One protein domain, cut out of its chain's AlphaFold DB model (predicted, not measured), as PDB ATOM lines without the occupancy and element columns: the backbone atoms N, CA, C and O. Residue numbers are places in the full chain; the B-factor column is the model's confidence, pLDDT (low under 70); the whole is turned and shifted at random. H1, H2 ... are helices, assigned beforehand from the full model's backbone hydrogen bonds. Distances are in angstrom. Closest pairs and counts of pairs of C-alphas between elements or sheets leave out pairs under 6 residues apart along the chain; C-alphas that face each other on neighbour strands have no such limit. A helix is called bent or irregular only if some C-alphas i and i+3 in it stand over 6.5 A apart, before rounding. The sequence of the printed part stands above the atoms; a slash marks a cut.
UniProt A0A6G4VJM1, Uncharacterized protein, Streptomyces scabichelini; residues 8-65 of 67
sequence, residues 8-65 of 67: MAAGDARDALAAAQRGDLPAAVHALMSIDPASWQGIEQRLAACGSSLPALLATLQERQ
ATOM      1  N   MET A   8      38.849   6.412  20.312       97.00
ATOM      2  CA  MET A   8      40.295   6.656  20.349       97.00
ATOM      3  C   MET A   8      41.004   5.536  21.112       97.00
ATOM      4  O   MET A   8      41.801   4.819  20.517       97.00
ATOM      5  N   ALA A   9      40.582   5.267  22.350       97.25
ATOM      6  CA  ALA A   9      41.157   4.201  23.164       97.25
ATOM      7  C   ALA A   9      40.982   2.801  22.552       97.25
ATOM      8  O   ALA A   9      41.852   1.943  22.685       97.25
ATOM      9  N   ALA A  10      39.869   2.545  21.854       96.00
ATOM     10  CA  ALA A  10      39.696   1.299  21.106       96.00
ATOM     11  C   ALA A  10      40.684   1.177  19.929       96.00
ATOM     12  O   ALA A  10      41.092   0.064  19.590       96.00
ATOM     13  N   GLY A  11      41.044   2.301  19.301       97.31
ATOM     14  CA  GLY A  11      42.109   2.388  18.303       97.31
ATOM     15  C   GLY A  11      43.473   2.095  18.918       97.31
ATOM     16  O   GLY A  11      44.137   1.160  18.481       97.31
ATOM     17  N   ASP A  12      43.817   2.790  20.001       97.75
ATOM     18  CA  ASP A  12      45.090   2.616  20.711       97.75
ATOM     19  C   ASP A  12      45.276   1.173  21.209       97.75
ATOM     20  O   ASP A  12      46.334   0.570  21.039       97.75
ATOM     21  N   ALA A  13      44.219   0.548  21.740       95.44
ATOM     22  CA  ALA A  13      44.253  -0.858  22.140       95.44
ATOM     23  C   ALA A  13      44.501  -1.803  20.951       95.44
ATOM     24  O   ALA A  13      45.236  -2.784  21.073       95.44
ATOM     25  N   ARG A  14      43.908  -1.523  19.783       95.00
ATOM     26  CA  ARG A  14      44.148  -2.311  18.565       95.00
ATOM     27  C   ARG A  14      45.590  -2.160  18.092       95.00
ATOM     28  O   ARG A  14      46.214  -3.164  17.748       95.00
ATOM     29  N   ASP A  15      46.110  -0.940  18.108       96.62
ATOM     30  CA  ASP A  15      47.477  -0.639  17.691       96.62
ATOM     31  C   ASP A  15      48.495  -1.289  18.630       96.62
ATOM     32  O   ASP A  15      49.458  -1.896  18.158       96.62
ATOM     33  N   ALA A  16      48.223  -1.288  19.939       95.56
ATOM     34  CA  ALA A  16      49.020  -2.006  20.925       95.56
ATOM     35  C   ALA A  16      49.099  -3.510  20.624       95.56
ATOM     36  O   ALA A  16      50.189  -4.083  20.602       95.56
ATOM     37  N   LEU A  17      47.960  -4.156  20.347       93.81
ATOM     38  CA  LEU A  17      47.916  -5.588  20.020       93.81
ATOM     39  C   LEU A  17      48.620  -5.895  18.694       93.81
ATOM     40  O   LEU A  17      49.314  -6.908  18.585       93.81
ATOM     41  N   ALA A  18      48.469  -5.030  17.691       93.94
ATOM     42  CA  ALA A  18      49.135  -5.182  16.403       93.94
ATOM     43  C   ALA A  18      50.657  -5.003  16.518       93.94
ATOM     44  O   ALA A  18      51.408  -5.750  15.894       93.94
ATOM     45  N   ALA A  19      51.124  -4.033  17.309       94.00
ATOM     46  CA  ALA A  19      52.542  -3.842  17.602       94.00
ATOM     47  C   ALA A  19      53.115  -5.031  18.381       94.00
ATOM     48  O   ALA A  19      54.145  -5.580  17.986       94.00
ATOM     49  N   ALA A  20      52.391  -5.498  19.404       92.62
ATOM     50  CA  ALA A  20      52.764  -6.675  20.175       92.62
ATOM     51  C   ALA A  20      52.919  -7.907  19.275       92.62
ATOM     52  O   ALA A  20      53.924  -8.592  19.400       92.62
ATOM     53  N   GLN A  21      51.999  -8.148  18.329       91.12
ATOM     54  CA  GLN A  21      52.084  -9.250  17.353       91.12
ATOM     55  C   GLN A  21      53.315  -9.194  16.441       91.12
ATOM     56  O   GLN A  21      53.778 -10.238  15.992       91.12
ATOM     57  N   ARG A  22      53.836  -7.997  16.147       92.12
ATOM     58  CA  ARG A  22      55.048  -7.815  15.331       92.12
ATOM     59  C   ARG A  22      56.345  -7.869  16.149       92.12
ATOM     60  O   ARG A  22      57.412  -7.685  15.571       92.12
ATOM     61  N   GLY A  23      56.261  -8.046  17.467       91.25
ATOM     62  CA  GLY A  23      57.415  -7.991  18.369       91.25
ATOM     63  C   GLY A  23      57.905  -6.572  18.670       91.25
ATOM     64  O   GLY A  23      58.956  -6.397  19.283       91.25
ATOM     65  N   ASP A  24      57.148  -5.548  18.272       93.81
ATOM     66  CA  ASP A  24      57.480  -4.141  18.499       93.81
ATOM     67  C   ASP A  24      56.994  -3.699  19.887       93.81
ATOM     68  O   ASP A  24      55.951  -3.058  20.053       93.81
ATOM     69  N   LEU A  25      57.743  -4.113  20.912       91.50
ATOM     70  CA  LEU A  25      57.417  -3.826  22.308       91.50
ATOM     71  C   LEU A  25      57.360  -2.316  22.620       91.50
ATOM     72  O   LEU A  25      56.417  -1.912  23.303       91.50
ATOM     73  N   PRO A  26      58.284  -1.461  22.132       95.19
ATOM     74  CA  PRO A  26      58.189  -0.018  22.349       95.19
ATOM     75  C   PRO A  26      56.890   0.587  21.808       95.19
ATOM     76  O   PRO A  26      56.232   1.341  22.528       95.19
ATOM     77  N   ALA A  27      56.479   0.232  20.584       95.38
ATOM     78  CA  ALA A  27      55.229   0.736  20.017       95.38
ATOM     79  C   ALA A  27      54.000   0.203  20.766       95.38
ATOM     80  O   ALA A  27      53.046   0.948  20.989       95.38
ATOM     81  N   ALA A  28      54.037  -1.056  21.217       95.00
ATOM     82  CA  ALA A  28      52.960  -1.630  22.017       95.00
ATOM     83  C   ALA A  28      52.779  -0.881  23.345       95.00
ATOM     84  O   ALA A  28      51.666  -0.485  23.683       95.00
ATOM     85  N   VAL A  29      53.871  -0.631  24.073       94.75
ATOM     86  CA  VAL A  29      53.837   0.121  25.337       94.75
ATOM     87  C   VAL A  29      53.361   1.552  25.107       94.75
ATOM     88  O   VAL A  29      52.516   2.033  25.857       94.75
ATOM     89  N   HIS A  30      53.848   2.220  24.059       97.56
ATOM     90  CA  HIS A  30      53.421   3.579  23.730       97.56
ATOM     91  C   HIS A  30      51.906   3.674  23.495       97.56
ATOM     92  O   HIS A  30      51.245   4.544  24.066       97.56
ATOM     93  N   ALA A  31      51.346   2.750  22.714       96.56
ATOM     94  CA  ALA A  31      49.913   2.700  22.455       96.56
ATOM     95  C   ALA A  31      49.108   2.416  23.737       96.56
ATOM     96  O   ALA A  31      48.128   3.103  24.007       96.56
ATOM     97  N   LEU A  32      49.560   1.490  24.595       95.75
ATOM     98  CA  LEU A  32      48.908   1.235  25.889       95.75
ATOM     99  C   LEU A  32      48.919   2.465  26.806       95.75
ATOM    100  O   LEU A  32      47.913   2.751  27.447       95.75
ATOM    101  N   MET A  33      50.028   3.209  26.854       96.31
ATOM    102  CA  MET A  33      50.136   4.429  27.665       96.31
ATOM    103  C   MET A  33      49.292   5.599  27.141       96.31
ATOM    104  O   MET A  33      49.101   6.571  27.867       96.31
ATOM    105  N   SER A  34      48.803   5.519  25.902       96.88
ATOM    106  CA  SER A  34      47.942   6.549  25.304       96.88
ATOM    107  C   SER A  34      46.469   6.396  25.702       96.88
ATOM    108  O   SER A  34      45.684   7.326  25.534       96.88
ATOM    109  N   ILE A  35      46.100   5.245  26.275       97.38
ATOM    110  CA  ILE A  35      44.735   4.949  26.709       97.38
ATOM    111  C   ILE A  35      44.419   5.704  28.005       97.38
ATOM    112  O   ILE A  35      45.144   5.610  28.997       97.38
ATOM    113  N   ASP A  36      43.295   6.422  28.019       96.69
ATOM    114  CA  ASP A  36      42.822   7.112  29.216       96.69
ATOM    115  C   ASP A  36      42.368   6.123  30.317       96.69
ATOM    116  O   ASP A  36      41.913   5.017  30.005       96.69
ATOM    117  N   PRO A  37      42.435   6.502  31.609       95.56
ATOM    118  CA  PRO A  37      42.142   5.582  32.711       95.56
ATOM    119  C   PRO A  37      40.747   4.938  32.678       95.56
ATOM    120  O   PRO A  37      40.619   3.769  33.039       95.56
ATOM    121  N   ALA A  38      39.714   5.663  32.237       95.88
ATOM    122  CA  ALA A  38      38.349   5.133  32.205       95.88
ATOM    123  C   ALA A  38      38.183   4.112  31.068       95.88
ATOM    124  O   ALA A  38      37.651   3.012  31.240       95.88
ATOM    125  N   SER A  39      38.721   4.424  29.886       96.75
ATOM    126  CA  SER A  39      38.756   3.451  28.794       96.75
ATOM    127  C   SER A  39      39.601   2.226  29.149       96.75
ATOM    128  O   SER A  39      39.216   1.110  28.794       96.75
ATOM    129  N   TRP A  40      40.714   2.397  29.873       96.00
ATOM    130  CA  TRP A  40      41.541   1.286  30.350       96.00
ATOM    131  C   TRP A  40      40.735   0.320  31.218       96.00
ATOM    132  O   TRP A  40      40.664  -0.875  30.931       96.00
ATOM    133  N   GLN A  41      40.056   0.843  32.235       95.94
ATOM    134  CA  GLN A  41      39.245   0.033  33.134       95.94
ATOM    135  C   GLN A  41      38.066  -0.628  32.391       95.94
ATOM    136  O   GLN A  41      37.746  -1.794  32.641       95.94
ATOM    137  N   GLY A  42      37.455   0.055  31.417       96.50
ATOM    138  CA  GLY A  42      36.462  -0.545  30.521       96.50
ATOM    139  C   GLY A  42      37.016  -1.720  29.701       96.50
ATOM    140  O   GLY A  42      36.328  -2.733  29.525       96.50
ATOM    141  N   ILE A  43      38.263  -1.623  29.222       95.06
ATOM    142  CA  ILE A  43      38.956  -2.701  28.496       95.06
ATOM    143  C   ILE A  43      39.212  -3.883  29.432       95.06
ATOM    144  O   ILE A  43      38.864  -5.012  29.083       95.06
ATOM    145  N   GLU A  44      39.740  -3.637  30.631       95.31
ATOM    146  CA  GLU A  44      39.983  -4.683  31.631       95.31
ATOM    147  C   GLU A  44      38.699  -5.428  32.001       95.31
ATOM    148  O   GLU A  44      38.686  -6.657  32.039       95.31
ATOM    149  N   GLN A  45      37.592  -4.711  32.192       95.62
ATOM    150  CA  GLN A  45      36.294  -5.320  32.487       95.62
ATOM    151  C   GLN A  45      35.779  -6.190  31.335       95.62
ATOM    152  O   GLN A  45      35.219  -7.260  31.580       95.62
ATOM    153  N   ARG A  46      35.961  -5.764  30.077       94.25
ATOM    154  CA  ARG A  46      35.576  -6.575  28.908       94.25
ATOM    155  C   ARG A  46      36.446  -7.820  28.772       94.25
ATOM    156  O   ARG A  46      35.911  -8.894  28.522       94.25
ATOM    157  N   LEU A  47      37.756  -7.698  28.982       93.81
ATOM    158  CA  LEU A  47      38.664  -8.847  28.983       93.81
ATOM    159  C   LEU A  47      38.305  -9.834  30.098       93.81
ATOM    160  O   LEU A  47      38.210 -11.033  29.837       93.81
ATOM    161  N   ALA A  48      38.010  -9.332  31.297       95.62
ATOM    162  CA  ALA A  48      37.568 -10.149  32.421       95.62
ATOM    163  C   ALA A  48      36.242 -10.871  32.126       95.62
ATOM    164  O   ALA A  48      36.105 -12.050  32.443       95.62
ATOM    165  N   ALA A  49      35.290 -10.210  31.458       95.25
ATOM    166  CA  ALA A  49      34.043 -10.841  31.018       95.25
ATOM    167  C   ALA A  49      34.272 -11.978  30.001       95.25
ATOM    168  O   ALA A  49      33.473 -12.910  29.930       95.25
ATOM    169  N   CYS A  50      35.377 -11.936  29.253       92.62
ATOM    170  CA  CYS A  50      35.834 -13.016  28.378       92.62
ATOM    171  C   CYS A  50      36.713 -14.064  29.091       92.62
ATOM    172  O   CYS A  50      37.254 -14.944  28.427       92.62
ATOM    173  N   GLY A  51      36.883 -13.981  30.416       94.69
ATOM    174  CA  GLY A  51      37.732 -14.893  31.188       94.69
ATOM    175  C   GLY A  51      39.233 -14.670  30.981       94.69
ATOM    176  O   GLY A  51      40.018 -15.599  31.147       94.69
ATOM    177  N   SER A  52      39.637 -13.461  30.590       94.19
ATOM    178  CA  SER A  52      41.024 -13.113  30.281       94.19
ATOM    179  C   SER A  52      41.471 -11.840  31.005       94.19
ATOM    180  O   SER A  52      40.720 -11.208  31.745       94.19
ATOM    181  N   SER A  53      42.726 -11.461  30.795       93.62
ATOM    182  CA  SER A  53      43.324 -10.212  31.261       93.62
ATOM    183  C   SER A  53      44.272  -9.679  30.192       93.62
ATOM    184  O   SER A  53      44.728 -10.429  29.327       93.62
ATOM    185  N   LEU A  54      44.589  -8.384  30.236       88.94
ATOM    186  CA  LEU A  54      45.502  -7.796  29.256       88.94
ATOM    187  C   LEU A  54      46.902  -8.446  29.290       88.94
ATOM    188  O   LEU A  54      47.400  -8.786  28.217       88.94
ATOM    189  N   PRO A  55      47.519  -8.719  30.460       89.00
ATOM    190  CA  PRO A  55      48.781  -9.457  30.506       89.00
ATOM    191  C   PRO A  55      48.684 -10.865  29.906       89.00
ATOM    192  O   PRO A  55      49.579 -11.270  29.170       89.00
ATOM    193  N   ALA A  56      47.591 -11.596  30.170       91.38
ATOM    194  CA  ALA A  56      47.386 -12.929  29.604       91.38
ATOM    195  C   ALA A  56      47.254 -12.878  28.075       91.38
ATOM    196  O   ALA A  56      47.858 -13.684  27.371       91.38
ATOM    197  N   LEU A  57      46.521 -11.887  27.558       89.38
ATOM    198  CA  LEU A  57      46.379 -11.662  26.124       89.38
ATOM    199  C   LEU A  57      47.733 -11.355  25.464       89.38
ATOM    200  O   LEU A  57      48.052 -11.936  24.430       89.38
ATOM    201  N   LEU A  58      48.540 -10.476  26.065       86.81
ATOM    202  CA  LEU A  58      49.871 -10.132  25.556       86.81
ATOM    203  C   LEU A  58      50.823 -11.337  25.566       86.81
ATOM    204  O   LEU A  58      51.517 -11.553  24.573       86.81
ATOM    205  N   ALA A  59      50.805 -12.155  26.623       87.56
ATOM    206  CA  ALA A  59      51.602 -13.380  26.697       87.56
ATOM    207  C   ALA A  59      51.253 -14.359  25.560       87.56
ATOM    208  O   ALA A  59      52.144 -14.827  24.853       87.56
ATOM    209  N   THR A  60      49.960 -14.579  25.286       88.88
ATOM    210  CA  THR A  60      49.518 -15.418  24.155       88.88
ATOM    211  C   THR A  60      49.993 -14.879  22.801       88.88
ATOM    212  O   THR A  60      50.308 -15.652  21.895       88.88
ATOM    213  N   LEU A  61      50.043 -13.554  22.624       85.19
ATOM    214  CA  LEU A  61      50.549 -12.947  21.388       85.19
ATOM    215  C   LEU A  61      52.067 -13.100  21.235       85.19
ATOM    216  O   LEU A  61      52.544 -13.208  20.106       85.19
ATOM    217  N   GLN A  62      52.817 -13.117  22.338       79.94
ATOM    218  CA  GLN A  62      54.263 -13.361  22.333       79.94
ATOM    219  C   GLN A  62      54.591 -14.825  22.022       79.94
ATOM    220  O   GLN A  62      55.433 -15.086  21.168       79.94
ATOM    221  N   GLU A  63      53.891 -15.779  22.639       82.69
ATOM    222  CA  GLU A  63      54.084 -17.216  22.384       82.69
ATOM    223  C   GLU A  63      53.919 -17.565  20.898       82.69
ATOM    224  O   GLU A  63      54.705 -18.330  20.338       82.69
ATOM    225  N   ARG A  64      52.943 -16.938  20.225       78.44
ATOM    226  CA  ARG A  64      52.695 -17.108  18.783       78.44
ATOM    227  C   ARG A  64      53.798 -16.569  17.873       78.44
ATOM    228  O   ARG A  64      53.798 -16.911  16.699       78.44
ATOM    229  N   GLN A  65      54.690 -15.714  18.365       69.75
ATOM    230  CA  GLN A  65      55.844 -15.239  17.589       69.75
ATOM    231  C   GLN A  65      57.037 -16.185  17.693       69.75
ATOM    232  O   GLN A  65      57.911 -16.169  16.831       69.75
TER     233      GLN A  65
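This is residues 8 to 65 of the 67 residues of an uncharacterized protein of Streptomyces scabichelini (UniProt A0A6G4VJM1). The domain is a flat U of helices: H1 and H2 lie side by side as a helical hairpin that makes one arm, H3 makes the base at one end of that hairpin, and H4 folds back as the other arm. The two arms draw together away from the base, where H4 packs on H1 residues 17 to 21. The printed part has 58 residues, with four named helices in the order H1, H2, H3, H4 and no named strand; its class is all helix. The whole is compact, with a radius of gyration of the C-alphas of 10.9 A, and its C-alphas span 29 by 24 by 13 A.

H1, residues 8 to 21, and H2, residues 25 to 33, form a helical hairpin. They touch at a shallow tilt of 18 degrees and run opposite ways; their closest C-alphas, those of Ala 16 and Ala 28, are 4.1 A apart. H3, residues 37 to 49, follows H2, yet the two are apart. H3 is close to H1 but not clearly touching: the closest C-alphas, those of Ala 9 and Ser 39, are 6.2 A apart. H1 and H3 stand at a steep tilt of 61 degrees. H4, residues 54 to 65, is close to H3 but not clearly touching, and the closest C-alphas, those of Glu 44 and Leu 54, are 6.8 A apart. H3 and H4 are about perpendicular, only just, at 71 degrees. H4 touches H1 with residues 17 to 21 of H1 alone, and the closest C-alphas, those of Gln 21 and Leu 61, are 5.7 A apart. These two run the same way at 36 degrees, a tilt only just steep. H2 and H4 are apart. In H1, H2 and H3 every O i to N i+4 pair is within hydrogen-bond range; in H4, 7 of 8 are.

H1 begins at C-alpha 8, at (40.295, 6.656, 20.349), and is 20.0 A long from first to last C-alpha. H2 runs from Leu 25 to Met 33, 12.2 A. H3 runs from Pro 37, with its C-alpha at (42.142, 5.582, 32.711), to Ala 49, 18.4 A. H4 runs from Leu 54 over 17.3 A to Gln 65, with its C-alpha at (55.844, -15.239, 17.589). No helix is bent.

The two C-alphas farthest apart, those of Ala 38 and Gln 65, are 30.6 A apart. The printed part has no cut, and the links H1 to H2, H2 to H3 and H3 to H4 are tight. The mean pLDDT of the printed part is 93.0, that of H4 is 85, and residue 65 alone is under 70.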